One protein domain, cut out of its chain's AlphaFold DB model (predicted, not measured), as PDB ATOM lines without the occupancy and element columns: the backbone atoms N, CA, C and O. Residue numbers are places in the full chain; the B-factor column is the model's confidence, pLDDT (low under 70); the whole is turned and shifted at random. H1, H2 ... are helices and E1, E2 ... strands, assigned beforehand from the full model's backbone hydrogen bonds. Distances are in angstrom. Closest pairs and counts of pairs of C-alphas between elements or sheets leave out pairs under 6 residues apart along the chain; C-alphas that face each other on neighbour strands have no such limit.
ATOM      1  N   GLU A   2      32.885  47.294  33.457       75.38
ATOM      2  CA  GLU A   2      32.508  48.639  33.910       75.38
ATOM      3  C   GLU A   2      31.239  49.168  33.232       75.38
ATOM      4  O   GLU A   2      30.413  49.796  33.877       75.38
ATOM      5  N   HIS A   3      31.054  48.880  31.944       77.44
ATOM      6  CA  HIS A   3      29.860  49.310  31.208       77.44
ATOM      7  C   HIS A   3      28.694  48.360  31.445       77.44
ATOM      8  O   HIS A   3      27.648  48.785  31.915       77.44
ATOM      9  N   GLY A   4      28.894  47.065  31.191       81.06
ATOM     10  CA  GLY A   4      27.828  46.071  31.333       81.06
ATOM     11  C   GLY A   4      27.288  45.967  32.759       81.06
ATOM     12  O   GLY A   4      26.100  46.168  32.984       81.06
ATOM     13  N   VAL A   5      28.160  45.690  33.734       85.75
ATOM     14  CA  VAL A   5      27.743  45.362  35.109       85.75
ATOM     15  C   VAL A   5      27.549  46.614  35.964       85.75
ATOM     16  O   VAL A   5      26.621  46.666  36.761       85.75
ATOM     17  N   LEU A   6      28.409  47.627  35.803       88.69
ATOM     18  CA  LEU A   6      28.344  48.855  36.607       88.69
ATOM     19  C   LEU A   6      27.653  50.026  35.892       88.69
ATOM     20  O   LEU A   6      27.503  51.077  36.506       88.69
ATOM     21  N   GLY A   7      27.254  49.899  34.622       84.19
ATOM     22  CA  GLY A   7      26.564  50.974  33.897       84.19
ATOM     23  C   GLY A   7      27.374  52.270  33.766       84.19
ATOM     24  O   GLY A   7      26.790  53.347  33.672       84.19
ATOM     25  N   LEU A   8      28.708  52.204  33.838       87.50
ATOM     26  CA  LEU A   8      29.568  53.378  33.697       87.50
ATOM     27  C   LEU A   8      29.649  53.805  32.234       87.50
ATOM     28  O   LEU A   8      29.896  52.970  31.368       87.50
ATOM     29  N   ASP A   9      29.558  55.107  31.990       85.25
ATOM     30  CA  ASP A   9      29.765  55.695  30.669       85.25
ATOM     31  C   ASP A   9      31.253  56.026  30.446       85.25
ATOM     32  O   ASP A   9      31.852  56.800  31.200       85.25
ATOM     33  N   SER A  10      31.875  55.428  29.422       83.44
ATOM     34  CA  SER A  10      33.260  55.732  29.026       83.44
ATOM     35  C   SER A  10      33.437  57.161  28.540       83.44
ATOM     36  O   SER A  10      34.567  57.635  28.605       83.44
ATOM     37  N   ALA A  11      32.384  57.851  28.093       84.19
ATOM     38  CA  ALA A  11      32.485  59.235  27.628       84.19
ATOM     39  C   ALA A  11      33.035  60.175  28.716       84.19
ATOM     40  O   ALA A  11      33.674  61.178  28.408       84.19
ATOM     41  N   LEU A  12      32.889  59.807  29.998       85.00
ATOM     42  CA  LEU A  12      33.518  60.518  31.113       85.00
ATOM     43  C   LEU A  12      35.051  60.542  31.013       85.00
ATOM     44  O   LEU A  12      35.672  61.453  31.533       85.00
ATOM     45  N   LYS A  13      35.696  59.597  30.324       86.12
ATOM     46  CA  LYS A  13      37.160  59.534  30.165       86.12
ATOM     47  C   LYS A  13      37.701  60.502  29.098       86.12
ATOM     48  O   LYS A  13      38.789  60.280  28.572       86.12
ATOM     49  N   HIS A  14      36.949  61.540  28.733       84.56
ATOM     50  CA  HIS A  14      37.370  62.514  27.725       84.56
ATOM     51  C   HIS A  14      38.529  63.410  28.202       84.56
ATOM     52  O   HIS A  14      39.382  63.780  27.400       84.56
ATOM     53  N   ASP A  15      38.604  63.713  29.503       85.44
ATOM     54  CA  ASP A  15      39.661  64.538  30.098       85.44
ATOM     55  C   ASP A  15      40.071  64.052  31.504       85.44
ATOM     56  O   ASP A  15      39.495  63.114  32.060       85.44
ATOM     57  N   ALA A  16      41.096  64.681  32.091       86.38
ATOM     58  CA  ALA A  16      41.641  64.293  33.395       86.38
ATOM     59  C   ALA A  16      40.624  64.400  34.550       86.38
ATOM     60  O   ALA A  16      40.610  63.540  35.434       86.38
ATOM     61  N   ALA A  17      39.770  65.427  34.548       89.25
ATOM     62  CA  ALA A  17      38.745  65.601  35.577       89.25
ATOM     63  C   ALA A  17      37.658  64.524  35.441       89.25
ATOM     64  O   ALA A  17      37.231  63.918  36.426       89.25
ATOM     65  N   GLY A  18      37.275  64.222  34.205       90.69
ATOM     66  CA  GLY A  18      36.352  63.160  33.866       90.69
ATOM     67  C   GLY A  18      36.885  61.763  34.212       90.69
ATOM     68  O   GLY A  18      36.130  60.931  34.716       90.69
ATOM     69  N   PHE A  19      38.194  61.516  34.084       89.00
ATOM     70  CA  PHE A  19      38.828  60.298  34.604       89.00
ATOM     71  C   PHE A  19      38.687  60.165  36.124       89.00
ATOM     72  O   PHE A  19      38.335  59.088  36.609       89.00
ATOM     73  N   ALA A  20      38.935  61.235  36.884       91.81
ATOM     74  CA  ALA A  20      38.765  61.208  38.337       91.81
ATOM     75  C   ALA A  20      37.307  60.896  38.719       91.81
ATOM     76  O   ALA A  20      37.053  60.005  39.535       91.81
ATOM     77  N   LEU A  21      36.348  61.551  38.053       92.25
ATOM     78  CA  LEU A  21      34.919  61.301  38.241       92.25
ATOM     79  C   LEU A  21      34.532  59.859  37.881       92.25
ATOM     80  O   LEU A  21      33.779  59.219  38.616       92.25
ATOM     81  N   TYR A  22      35.070  59.323  36.785       92.44
ATOM     82  CA  TYR A  22      34.844  57.943  36.362       92.44
ATOM     83  C   TYR A  22      35.244  56.942  37.453       92.44
ATOM     84  O   TYR A  22      34.474  56.041  37.787       92.44
ATOM     85  N   TYR A  23      36.433  57.107  38.039       91.94
ATOM     86  CA  TYR A  23      36.920  56.213  39.091       91.94
ATOM     87  C   TYR A  23      36.153  56.366  40.405       91.94
ATOM     88  O   TYR A  23      35.896  55.358  41.067       91.94
ATOM     89  N   GLN A  24      35.724  57.582  40.753       93.88
ATOM     90  CA  GLN A  24      34.840  57.800  41.897       93.88
ATOM     91  C   GLN A  24      33.514  57.048  41.717       93.88
ATOM     92  O   GLN A  24      33.128  56.263  42.583       93.88
ATOM     93  N   GLN A  25      32.849  57.221  40.568       94.50
ATOM     94  CA  GLN A  25      31.593  56.525  40.274       94.50
ATOM     95  C   GLN A  25      31.776  55.006  40.230       94.50
ATOM     96  O   GLN A  25      30.894  54.256  40.644       94.50
ATOM     97  N   ARG A  26      32.919  54.532  39.728       94.44
ATOM     98  CA  ARG A  26      33.240  53.106  39.703       94.44
ATOM     99  C   ARG A  26      33.310  52.520  41.105       94.44
ATOM    100  O   ARG A  26      32.734  51.460  41.324       94.44
ATOM    101  N   ALA A  27      33.997  53.191  42.027       93.75
ATOM    102  CA  ALA A  27      34.078  52.752  43.415       93.75
ATOM    103  C   ALA A  27      32.687  52.719  44.068       93.75
ATOM    104  O   ALA A  27      32.302  51.700  44.628       93.75
ATOM    105  N   GLU A  28      31.901  53.787  43.903       94.75
ATOM    106  CA  GLU A  28      30.544  53.895  44.455       94.75
ATOM    107  C   GLU A  28      29.596  52.804  43.930       94.75
ATOM    108  O   GLU A  28      28.869  52.178  44.699       94.75
ATOM    109  N   ARG A  29      29.587  52.560  42.615       93.62
ATOM    110  CA  ARG A  29      28.702  51.552  42.014       93.62
ATOM    111  C   ARG A  29      29.135  50.131  42.345       93.62
ATOM    112  O   ARG A  29      28.275  49.265  42.461       93.62
ATOM    113  N   LEU A  30      30.439  49.893  42.500       92.44
ATOM    114  CA  LEU A  30      30.955  48.597  42.923       92.44
ATOM    115  C   LEU A  30      30.583  48.296  44.380       92.44
ATOM    116  O   LEU A  30      30.155  47.185  44.664       92.44
ATOM    117  N   ASP A  31      30.686  49.285  45.271       95.25
ATOM    118  CA  ASP A  31      30.314  49.155  46.688       95.25
ATOM    119  C   ASP A  31      28.818  48.842  46.874       95.25
ATOM    120  O   ASP A  31      28.425  48.051  47.728       95.25
ATOM    121  N   ARG A  32      27.967  49.401  46.006       94.12
ATOM    122  CA  ARG A  32      26.513  49.165  46.017       94.12
ATOM    123  C   ARG A  32      26.066  47.934  45.228       94.12
ATOM    124  O   ARG A  32      24.866  47.651  45.187       94.12
ATOM    125  N   LEU A  33      26.976  47.225  44.561       93.50
ATOM    126  CA  LEU A  33      26.615  46.114  43.685       93.50
ATOM    127  C   LEU A  33      26.149  44.910  44.514       93.50
ATOM    128  O   LEU A  33      26.948  44.210  45.126       93.50
ATOM    129  N   GLN A  34      24.847  44.633  44.491       92.81
ATOM    130  CA  GLN A  34      24.272  43.481  45.197       92.81
ATOM    131  C   GLN A  34      24.472  42.166  44.440       92.81
ATOM    132  O   GLN A  34      24.597  41.099  45.036       92.81
ATOM    133  N   SER A  35      24.481  42.237  43.110       91.19
ATOM    134  CA  SER A  35      24.609  41.077  42.239       91.19
ATOM    135  C   SER A  35      25.188  41.483  40.897       91.19
ATOM    136  O   SER A  35      24.812  42.510  40.337       91.19
ATOM    137  N   GLY A  36      26.039  40.633  40.348       92.38
ATOM    138  CA  GLY A  36      26.550  40.760  38.996       92.38
ATOM    139  C   GLY A  36      27.653  39.742  38.768       92.38
ATOM    140  O   GLY A  36      28.276  39.278  39.722       92.38
ATOM    141  N   PHE A  37      27.891  39.363  37.518       93.44
ATOM    142  CA  PHE A  37      28.985  38.456  37.199       93.44
ATOM    143  C   PHE A  37      29.698  38.855  35.921       93.44
ATOM    144  O   PHE A  37      29.141  39.496  35.030       93.44
ATOM    145  N   ILE A  38      30.939  38.390  35.843       92.50
ATOM    146  CA  ILE A  38      31.659  38.198  34.595       92.50
ATOM    147  C   ILE A  38      32.148  36.764  34.617       92.50
ATOM    148  O   ILE A  38      32.785  36.331  35.576       92.50
ATOM    149  N   ARG A  39      31.818  36.023  33.572       95.25
ATOM    150  CA  ARG A  39      32.235  34.648  33.373       95.25
ATOM    151  C   ARG A  39      33.210  34.629  32.218       95.25
ATOM    152  O   ARG A  39      32.910  35.134  31.141       95.25
ATOM    153  N   MET A  40      34.372  34.045  32.465       95.56
ATOM    154  CA  MET A  40      35.387  33.831  31.448       95.56
ATOM    155  C   MET A  40      35.549  32.333  31.242       95.56
ATOM    156  O   MET A  40      35.723  31.589  32.207       95.56
ATOM    157  N   THR A  41      35.478  31.895  29.995       96.81
ATOM    158  CA  THR A  41      35.744  30.518  29.586       96.81
ATOM    159  C   THR A  41      36.947  30.509  28.665       96.81
ATOM    160  O   THR A  41      37.020  31.279  27.712       96.81
ATOM    161  N   LEU A  42      37.923  29.664  28.978       96.94
ATOM    162  CA  LEU A  42      39.131  29.499  28.182       96.94
ATOM    163  C   LEU A  42      39.206  28.041  27.753       96.94
ATOM    164  O   LEU A  42      39.174  27.145  28.596       96.94
ATOM    165  N   GLN A  43      39.321  27.817  26.452       97.44
ATOM    166  CA  GLN A  43      39.543  26.499  25.879       97.44
ATOM    167  C   GLN A  43      40.793  26.552  25.014       97.44
ATOM    168  O   GLN A  43      40.850  27.311  24.051       97.44
ATOM    169  N   VAL A  44      41.791  25.752  25.382       96.00
ATOM    170  CA  VAL A  44      43.042  25.611  24.637       96.00
ATOM    171  C   VAL A  44      43.060  24.244  23.981       96.00
ATOM    172  O   VAL A  44      42.857  23.230  24.645       96.00
ATOM    173  N   GLU A  45      43.311  24.224  22.679       95.94
ATOM    174  CA  GLU A  45      43.315  23.015  21.864       95.94
ATOM    175  C   GLU A  45      44.592  22.950  21.034       95.94
ATOM    176  O   GLU A  45      45.002  23.936  20.419       95.94
ATOM    177  N   THR A  46      45.201  21.770  20.969       93.69
ATOM    178  CA  THR A  46      46.249  21.484  19.988       93.69
ATOM    179  C   THR A  46      45.607  21.234  18.631       93.69
ATOM    180  O   THR A  46      44.699  20.409  18.511       93.69
ATOM    181  N   VAL A  47      46.095  21.913  17.600       91.44
ATOM    182  CA  VAL A  47      45.671  21.729  16.208       91.44
ATOM    183  C   VAL A  47      46.867  21.292  15.368       91.44
ATOM    184  O   VAL A  47      48.008  21.439  15.788       91.44
ATOM    185  N   ALA A  48      46.624  20.753  14.171       86.44
ATOM    186  CA  ALA A  48      47.665  20.110  13.361       86.44
ATOM    187  C   ALA A  48      48.930  20.966  13.122       86.44
ATOM    188  O   ALA A  48      50.006  20.403  12.962       86.44
ATOM    189  N   GLN A  49      48.812  22.299  13.102       85.62
ATOM    190  CA  GLN A  49      49.925  23.227  12.861       85.62
ATOM    191  C   GLN A  49      50.231  24.150  14.051       85.62
ATOM    192  O   GLN A  49      50.886  25.167  13.875       85.62
ATOM    193  N   GLY A  50      49.778  23.825  15.266       93.25
ATOM    194  CA  GLY A  50      50.039  24.648  16.447       93.25
ATOM    195  C   GLY A  50      48.934  24.564  17.487       93.25
ATOM    196  O   GLY A  50      48.541  23.472  17.902       93.25
ATOM    197  N   GLY A  51      48.426  25.711  17.922       94.25
ATOM    198  CA  GLY A  51      47.382  25.768  18.939       94.25
ATOM    199  C   GLY A  51      46.289  26.779  18.637       94.25
ATOM    200  O   GLY A  51      46.452  27.709  17.845       94.25
ATOM    201  N   ARG A  52      45.145  26.556  19.277       95.38
ATOM    202  CA  ARG A  52      43.982  27.434  19.242       95.38
ATOM    203  C   ARG A  52      43.528  27.733  20.665       95.38
ATOM    204  O   ARG A  52      43.427  26.827  21.488       95.38
ATOM    205  N   LEU A  53      43.233  29.000  20.933       95.31
ATOM    206  CA  LEU A  53      42.594  29.473  22.154       95.31
ATOM    207  C   LEU A  53      41.233  30.062  21.795       95.31
ATOM    208  O   LEU A  53      41.159  31.055  21.076       95.31
ATOM    209  N   THR A  54      40.176  29.498  22.365       96.69
ATOM    210  CA  THR A  54      38.847  30.107  22.372       96.69
ATOM    211  C   THR A  54      38.621  30.763  23.730       96.69
ATOM    212  O   THR A  54      38.583  30.081  24.756       96.69
ATOM    213  N   LEU A  55      38.476  32.087  23.736       96.19
ATOM    214  CA  LEU A  55      38.146  32.895  24.907       96.19
ATOM    215  C   LEU A  55      36.686  33.351  24.815       96.19
ATOM    216  O   LEU A  55      36.334  34.161  23.959       96.19
ATOM    217  N   GLY A  56      35.842  32.854  25.711       95.94
ATOM    218  CA  GLY A  56      34.493  33.357  25.933       95.94
ATOM    219  C   GLY A  56      34.460  34.322  27.114       95.94
ATOM    220  O   GLY A  56      35.025  34.038  28.170       95.94
ATOM    221  N   VAL A  57      33.785  35.456  26.953       93.75
ATOM    222  CA  VAL A  57      33.488  36.396  28.037       93.75
ATOM    223  C   VAL A  57      31.996  36.684  28.028       93.75
ATOM    224  O   VAL A  57      31.442  37.088  27.009       93.75
ATOM    225  N   GLU A  58      31.351  36.482  29.168       94.81
ATOM    226  CA  GLU A  58      29.937  36.767  29.395       94.81
ATOM    227  C   GLU A  58      29.789  37.662  30.626       94.81
ATOM    228  O   GLU A  58      30.457  37.430  31.633       94.81
ATOM    229  N   ASP A  59      28.898  38.650  30.587       94.31
ATOM    230  CA  ASP A  59      28.540  39.429  31.772       94.31
ATOM    231  C   ASP A  59      27.029  39.528  32.004       94.31
ATOM    232  O   ASP A  59      26.213  39.325  31.106       94.31
ATOM    233  N   SER A  60      26.653  39.809  33.252       93.94
ATOM    234  CA  SER A  60      25.252  39.923  33.682       93.94
ATOM    235  C   SER A  60      24.614  41.281  33.385       93.94
ATOM    236  O   SER A  60      23.529  41.563  33.892       93.94
ATOM    237  N   GLY A  61      25.322  42.158  32.680       91.56
ATOM    238  CA  GLY A  61      24.877  43.499  32.361       91.56
ATOM    239  C   GLY A  61      23.761  43.543  31.330       91.56
ATOM    240  O   GLY A  61      23.180  42.530  30.950       91.56
ATOM    241  N   GLN A  62      23.485  44.751  30.842       88.50
ATOM    242  CA  GLN A  62      22.449  44.984  29.829       88.50
ATOM    243  C   GLN A  62      22.920  44.692  28.396       88.50
ATOM    244  O   GLN A  62      22.101  44.647  27.484       88.50
ATOM    245  N   GLY A  63      24.221  44.461  28.198       88.00
ATOM    246  CA  GLY A  63      24.807  44.332  26.866       88.00
ATOM    247  C   GLY A  63      25.035  45.678  26.190       88.00
ATOM    248  O   GLY A  63      25.029  46.724  26.842       88.00
ATOM    249  N   PHE A  64      25.298  45.646  24.887       85.38
ATOM    250  CA  PHE A  64      25.524  46.835  24.070       85.38
ATOM    251  C   PHE A  64      25.261  46.542  22.591       85.38
ATOM    252  O   PHE A  64      25.294  45.394  22.148       85.38
ATOM    253  N   ASP A  65      25.032  47.600  21.814       86.00
ATOM    254  CA  ASP A  65      24.902  47.501  20.362       86.00
ATOM    255  C   ASP A  65      26.277  47.233  19.732       86.00
ATOM    256  O   ASP A  65      27.127  48.124  19.594       86.00
ATOM    257  N   VAL A  66      26.507  45.962  19.408       83.62
ATOM    258  CA  VAL A  66      27.770  45.459  18.860       83.62
ATOM    259  C   VAL A  66      28.059  46.084  17.504       83.62
ATOM    260  O   VAL A  66      29.183  46.528  17.275       83.62
ATOM    261  N   GLU A  67      27.057  46.168  16.631       82.88
ATOM    262  CA  GLU A  67      27.224  46.684  15.271       82.88
ATOM    263  C   GLU A  67      27.548  48.176  15.296       82.88
ATOM    264  O   GLU A  67      28.497  48.627  14.647       82.88
ATOM    265  N   LYS A  68      26.845  48.945  16.135       83.69
ATOM    266  CA  LYS A  68      27.175  50.355  16.361       83.69
ATOM    267  C   LYS A  68      28.594  50.523  16.898       83.69
ATOM    268  O   LYS A  68      29.323  51.390  16.440       83.69
ATOM    269  N   THR A  69      29.015  49.693  17.850       80.25
ATOM    270  CA  THR A  69      30.344  49.834  18.471       80.25
ATOM    271  C   THR A  69      31.473  49.402  17.539       80.25
ATOM    272  O   THR A  69      32.563  49.961  17.587       80.25
ATOM    273  N   ARG A  70      31.217  48.427  16.665       75.44
ATOM    274  CA  ARG A  70      32.186  47.922  15.691       75.44
ATOM    275  C   ARG A  70      32.373  48.861  14.497       75.44
ATOM    276  O   ARG A  70      33.455  48.890  13.922       75.44
ATOM    277  N   THR A  71      31.337  49.613  14.129       76.06
ATOM    278  CA  THR A  71      31.392  50.601  13.037       76.06
ATOM    279  C   THR A  71      31.951  51.956  13.465       76.06
ATOM    280  O   THR A  71      32.350  52.747  12.610       76.06
ATOM    281  N   LEU A  72      32.011  52.233  14.769       72.19
ATOM    282  CA  LEU A  72      32.666  53.424  15.291       72.19
ATOM    283  C   LEU A  72      34.178  53.310  15.087       72.19
ATOM    284  O   LEU A  72      34.862  52.558  15.780       72.19
ATOM    285  N   THR A  73      34.709  54.095  14.154       67.19
ATOM    286  CA  THR A  73      36.149  54.326  14.069       67.19
ATOM    287  C   THR A  73      36.560  55.147  15.291       67.19
ATOM    288  O   THR A  73      36.075  56.276  15.425       67.19
ATOM    289  N   PRO A  74      37.420  54.631  16.188       66.38
ATOM    290  CA  PRO A  74      37.888  55.420  17.318       66.38
ATOM    291  C   PRO A  74      38.579  56.674  16.782       66.38
ATOM    292  O   PRO A  74      39.481  56.589  15.944       66.38
ATOM    293  N   ALA A  75      38.139  57.850  17.231       66.62
ATOM    294  CA  ALA A  75      38.813  59.084  16.858       66.62
ATOM    295  C   ALA A  75      40.250  59.043  17.398       66.62
ATOM    296  O   ALA A  75      40.496  58.556  18.502       66.62
ATOM    297  N   SER A  76      41.210  59.570  16.635       63.09
ATOM    298  CA  SER A  76      42.645  59.457  16.946       63.09
ATOM    299  C   SER A  76      43.045  59.999  18.327       63.09
ATOM    300  O   SER A  76      44.074  59.589  18.857       63.09
ATOM    301  N   ASN A  77      42.225  60.869  18.926       69.81
ATOM    302  CA  ASN A  77      42.453  61.477  20.240       69.81
ATOM    303  C   ASN A  77      41.584  60.906  21.378       69.81
ATOM    304  O   ASN A  77      41.663  61.406  22.500       69.81
ATOM    305  N   GLU A  78      40.750  59.888  21.143       74.44
ATOM    306  CA  GLU A  78      39.934  59.312  22.217       74.44
ATOM    307  C   GLU A  78      40.761  58.433  23.162       74.44
ATOM    308  O   GLU A  78      41.477  57.509  22.761       74.44
ATOM    309  N   LEU A  79      40.617  58.685  24.464       79.19
ATOM    310  CA  LEU A  79      41.328  57.961  25.519       79.19
ATOM    311  C   LEU A  79      40.632  56.643  25.917       79.19
ATOM    312  O   LEU A  79      41.196  55.871  26.694       79.19
ATOM    313  N   TYR A  80      39.470  56.330  25.334       82.00
ATOM    314  CA  TYR A  80      38.645  55.145  25.604       82.00
ATOM    315  C   TYR A  80      38.221  54.420  24.305       82.00
ATOM    316  O   TYR A  80      38.689  54.750  23.224       82.00
ATOM    317  N   GLY A  81      37.395  53.369  24.402       77.38
ATOM    318  CA  GLY A  81      36.708  52.762  23.243       77.38
ATOM    319  C   GLY A  81      37.526  51.817  22.348       77.38
ATOM    320  O   GLY A  81      36.951  51.046  21.590       77.38
ATOM    321  N   ARG A  82      38.856  51.779  22.471       83.75
ATOM    322  CA  ARG A  82      39.733  51.008  21.559       83.75
ATOM    323  C   ARG A  82      39.709  49.484  21.741       83.75
ATOM    324  O   ARG A  82      40.158  48.753  20.865       83.75
ATOM    325  N   GLY A  83      39.216  48.989  22.878       83.75
ATOM    326  CA  GLY A  83      39.345  47.575  23.256       83.75
ATOM    327  C   GLY A  83      38.685  46.603  22.273       83.75
ATOM    328  O   GLY A  83      39.273  45.575  21.956       83.75
ATOM    329  N   LEU A  84      37.499  46.941  21.757       84.00
ATOM    330  CA  LEU A  84      36.780  46.087  20.808       84.00
ATOM    331  C   LEU A  84      37.538  45.954  19.483       84.00
ATOM    332  O   LEU A  84      37.668  44.854  18.958       84.00
ATOM    333  N   HIS A  85      38.072  47.071  18.983       84.56
ATOM    334  CA  HIS A  85      38.865  47.103  17.758       84.56
ATOM    335  C   HIS A  85      40.118  46.235  17.886       84.56
ATOM    336  O   HIS A  85      40.348  45.376  17.045       84.56
ATOM    337  N   LEU A  86      40.856  46.381  18.991       85.44
ATOM    338  CA  LEU A  86      42.045  45.571  19.264       85.44
ATOM    339  C   LEU A  86      41.726  44.073  19.314       85.44
ATOM    340  O   LEU A  86      42.480  43.266  18.782       85.44
ATOM    341  N   VAL A  87      40.605  43.688  19.931       87.94
ATOM    342  CA  VAL A  87      40.161  42.287  19.943       87.94
ATOM    343  C   VAL A  87      39.890  41.800  18.522       87.94
ATOM    344  O   VAL A  87      40.390  40.743  18.155       87.94
ATOM    345  N   CYS A  88      39.160  42.574  17.715       86.75
ATOM    346  CA  CYS A  88      38.897  42.234  16.318       86.75
ATOM    347  C   CYS A  88      40.187  42.096  15.493       86.75
ATOM    348  O   CYS A  88      40.283  41.162  14.708       86.75
ATOM    349  N   GLU A  89      41.164  42.990  15.677       87.56
ATOM    350  CA  GLU A  89      42.438  42.979  14.943       87.56
ATOM    351  C   GLU A  89      43.342  41.802  15.316       87.56
ATOM    352  O   GLU A  89      44.020  41.246  14.456       87.56
ATOM    353  N   LEU A  90      43.381  41.435  16.598       87.75
ATOM    354  CA  LEU A  90      44.273  40.387  17.099       87.75
ATOM    355  C   LEU A  90      43.668  38.984  16.989       87.75
ATOM    356  O   LEU A  90      44.390  37.992  17.083       87.75
ATOM    357  N   SER A  91      42.347  38.888  16.847       89.94
ATOM    358  CA  SER A  91      41.641  37.614  16.767       89.94
ATOM    359  C   SER A  91      41.540  37.097  15.341       89.94
ATOM    360  O   SER A  91      41.384  37.859  14.390       89.94
ATOM    361  N   ARG A  92      41.521  35.773  15.203       89.38
ATOM    362  CA  ARG A  92      41.115  35.121  13.957       89.38
ATOM    363  C   ARG A  92      39.620  35.298  13.711       89.38
ATOM    364  O   ARG A  92      39.191  35.469  12.573       89.38
ATOM    365  N   GLU A  93      38.833  35.242  14.779       91.81
ATOM    366  CA  GLU A  93      37.393  35.433  14.729       91.81
ATOM    367  C   GLU A  93      36.878  35.994  16.055       91.81
ATOM    368  O   GLU A  93      37.314  35.573  17.127       91.81
ATOM    369  N   ALA A  94      35.899  36.894  15.981       92.19
ATOM    370  CA  ALA A  94      35.156  37.375  17.133       92.19
ATOM    371  C   ALA A  94      33.653  37.356  16.823       92.19
ATOM    372  O   ALA A  94      33.203  37.884  15.802       92.19
ATOM    373  N   ARG A  95      32.877  36.721  17.704       92.94
ATOM    374  CA  ARG A  95      31.420  36.584  17.593       92.94
ATOM    375  C   ARG A  95      30.754  37.107  18.850       92.94
ATOM    376  O   ARG A  95      31.159  36.748  19.955       92.94
ATOM    377  N   TRP A  96      29.686  37.873  18.675       92.31
ATOM    378  CA  TRP A  96      28.856  38.349  19.775       92.31
ATOM    379  C   TRP A  96      27.500  37.662  19.769       92.31
ATOM    380  O   TRP A  96      26.971  37.287  18.726       92.31
ATOM    381  N   SER A  97      26.930  37.500  20.955       91.81
ATOM    382  CA  SER A  97      25.576  36.990  21.140       91.81
ATOM    383  C   SER A  97      24.945  37.603  22.389       91.81
ATOM    384  O   SER A  97      25.599  38.356  23.118       91.81
ATOM    385  N   ARG A  98      23.661  37.295  22.621       89.19
ATOM    386  CA  ARG A  98      22.892  37.792  23.774       89.19
ATOM    387  C   ARG A  98      22.972  39.318  23.898       89.19
ATOM    388  O   ARG A  98      23.305  39.833  24.960       89.19
ATOM    389  N   ASP A  99      22.718  40.034  22.806       88.25
ATOM    390  CA  ASP A  99      22.673  41.507  22.794       88.25
ATOM    391  C   ASP A  99      23.998  42.160  23.242       88.25
ATOM    392  O   ASP A  99      24.018  43.152  23.961       88.25
ATOM    393  N   GLY A 100      25.134  41.549  22.886       87.88
ATOM    394  CA  GLY A 100      26.468  42.043  23.245       87.88
ATOM    395  C   GLY A 100      26.944  41.652  24.648       87.88
ATOM    396  O   GLY A 100      28.054  42.011  25.028       87.88
ATOM    397  N   ARG A 101      26.159  40.881  25.414       91.12
ATOM    398  CA  ARG A 101      26.555  40.376  26.747       91.12
ATOM    399  C   ARG A 101      27.524  39.208  26.695       91.12
ATOM    400  O   ARG A 101      28.106  38.858  27.716       91.12
ATOM    401  N   THR A 102      27.668  38.570  25.537       93.00
ATOM    402  CA  THR A 102      28.605  37.465  25.343       93.00
ATOM    403  C   THR A 102      29.450  37.716  24.111       93.00
ATOM    404  O   THR A 102      28.909  37.955  23.032       93.00
ATOM    405  N   VAL A 103      30.766  37.595  24.264       93.56
ATOM    406  CA  VAL A 103      31.731  37.575  23.165       93.56
ATOM    407  C   VAL A 103      32.536  36.283  23.219       93.56
ATOM    408  O   VAL A 103      32.985  35.871  24.284       93.56
ATOM    409  N   CYS A 104      32.720  35.650  22.067       95.44
ATOM    410  CA  CYS A 104      33.629  34.528  21.886       95.44
ATOM    411  C   CYS A 104      34.680  34.918  20.855       95.44
ATOM    412  O   CYS A 104      34.331  35.317  19.744       95.44
ATOM    413  N   VAL A 105      35.945  34.784  21.231       96.06
ATOM    414  CA  VAL A 105      37.097  35.188  20.430       96.06
ATOM    415  C   VAL A 105      38.012  33.990  20.226       96.06
ATOM    416  O   VAL A 105      38.302  33.269  21.180       96.06
ATOM    417  N   GLU A 106      38.468  33.783  18.997       95.81
ATOM    418  CA  GLU A 106      39.426  32.741  18.640       95.81
ATOM    419  C   GLU A 106      40.795  33.352  18.326       95.81
ATOM    420  O   GLU A 106      40.916  34.256  17.498       95.81
ATOM    421  N   PHE A 107      41.835  32.810  18.953       93.19
ATOM    422  CA  PHE A 107      43.233  33.075  18.638       93.19
ATOM    423  C   PHE A 107      43.897  31.783  18.170       93.19
ATOM    424  O   PHE A 107      43.632  30.711  18.715       93.19
ATOM    425  N   SER A 108      44.788  31.883  17.191       92.69
ATOM    426  CA  SER A 108      45.564  30.755  16.676       92.69
ATOM    427  C   SER A 108      47.037  31.122  16.589       92.69
ATOM    428  O   SER A 108      47.364  32.246  16.214       92.69
ATOM    429  N   TRP A 109      47.912  30.171  16.891       92.31
ATOM    430  CA  TRP A 109      49.355  30.315  16.723       92.31
ATOM    431  C   TRP A 109      49.942  29.060  16.095       92.31
ATOM    432  O   TRP A 109      49.379  27.967  16.212       92.31
ATOM    433  N   GLU A 110      51.089  29.227  15.451       92.50
ATOM    434  CA  GLU A 110      51.840  28.122  14.875       92.50
ATOM    435  C   GLU A 110      52.690  27.425  15.944       92.50
ATOM    436  O   GLU A 110      53.154  28.044  16.907       92.50
ATOM    437  N   GLY A 111      52.872  26.114  15.799       83.44
ATOM    438  CA  GLY A 111      53.810  25.362  16.623       83.44
ATOM    439  C   GLY A 111      55.238  25.830  16.352       83.44
ATOM    440  O   GLY A 111      55.603  26.077  15.206       83.44
TER     441      GLY A 111
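Overview. This is residues 2 to 111 of the 113 residues of the protein "Response regulator receiver:ATP-binding region, ATPase-like:stage II sporulation E" of Pseudomonas syringae pv. pisi str. 1704B (UniProt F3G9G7). A slab of four antiparallel strands, three of them long, has the short helix H4 packed over one face at its E4 and E3 side, while H1 and the long helix H2 form a separate helical piece beyond the end of the slab where E1 begins and E2 ends. H3 only grazes the sheet, and residues 72 to 82 loop from it to H4. The printed part has 110 residues with four named helices and four named strands, in the chain order H1 H2 E1 E2 H3 H4 E3 E4, and the sheet order is E1 - E2 - E4 - E3. The class is mixed, helices and strands. The whole is loose, with a radius of gyration of the C-alphas of 16.3 A, and it spans 51 by 37 by 24 A.

Arrangement. The sheet has E1, residues 38 to 47, and E3, residues 93 to 97, as edge strands, and E2, residues 50 to 59, and E4, residues 102 to 110, as inner strands. It is twisted, its C-alphas lying up to 4.5 A off the best plane. E1 and E2 are a hairpin, antiparallel at 167 degrees; N 41 and O 56 are 2.9 A apart, within hydrogen-bond range, as are N 54 and O 43 at 2.8 A. E2 and E4 are antiparallel at 166 degrees, with N 55 and O 105 within hydrogen-bond range at 2.8 A. E3 and E4 are a second hairpin, antiparallel at 166 degrees, with N 95 and O 104 within hydrogen-bond range at 2.9 A. H4, residues 83 to 90, is on the sheet at a height over the sheet of 9.8 A, over E4 and E3. It runs along the strands, at 9 degrees to E3 on the local plane; the closest C-alphas of H4 and E3, those of Cys 88 and Ala 94, are 6.2 A apart. H3, residues 66 to 71, only grazes the sheet with its residues 66 to 67. H3 and H4 only just touch, with 3 pairs of C-alphas within 8 A, the closest being those of Arg 70 and His 85 at 7.0 A; their lines are about perpendicular, at 73 degrees. E2, H3 with H4, and E3 form a split strand-helix-strand unit, two strands running the same way with E4 between them in the sheet, and its crossover is right-handed. H1, residues 10 to 14, and H2, residues 16 to 31, are not on the sheet. H1 touches residues 18 to 22 of H2 alone, the closest C-alphas being those of Leu 12 and Gly 18 at 4.8 A. H2 is apart from H3 and H4. Every O i to N i+4 pair is within hydrogen-bond range in H2, H3 and H4; in H1 it is 0 of 1, beside 2 of 2 O i to N i+3 pairs.

Along the chain. E1 is 28.4 A from first to last C-alpha, starting with C-alpha 38 at (31.659, 38.198, 34.595). E2 is 30.3 A long, E4 27.1 A and E3 13.5 A. E4 ends with C-alpha 110 at (51.840, 28.122, 14.875). H2 is 23.1 A long, H4 10.7 A, H3 8.6 A and H1 8.0 A. H1 begins with C-alpha 10 at (33.260, 55.732, 29.026).

Size, cuts and confidence. The two C-alphas farthest apart, those of Ala 17 and Ala 48, are 51.4 A apart. The printed part runs from residue 2 to 111 and has no cut. The link from H3 to H4, with 11 residues, is long. The mean pLDDT of the printed part is 88.3, and residues 73 to 77 are under 70.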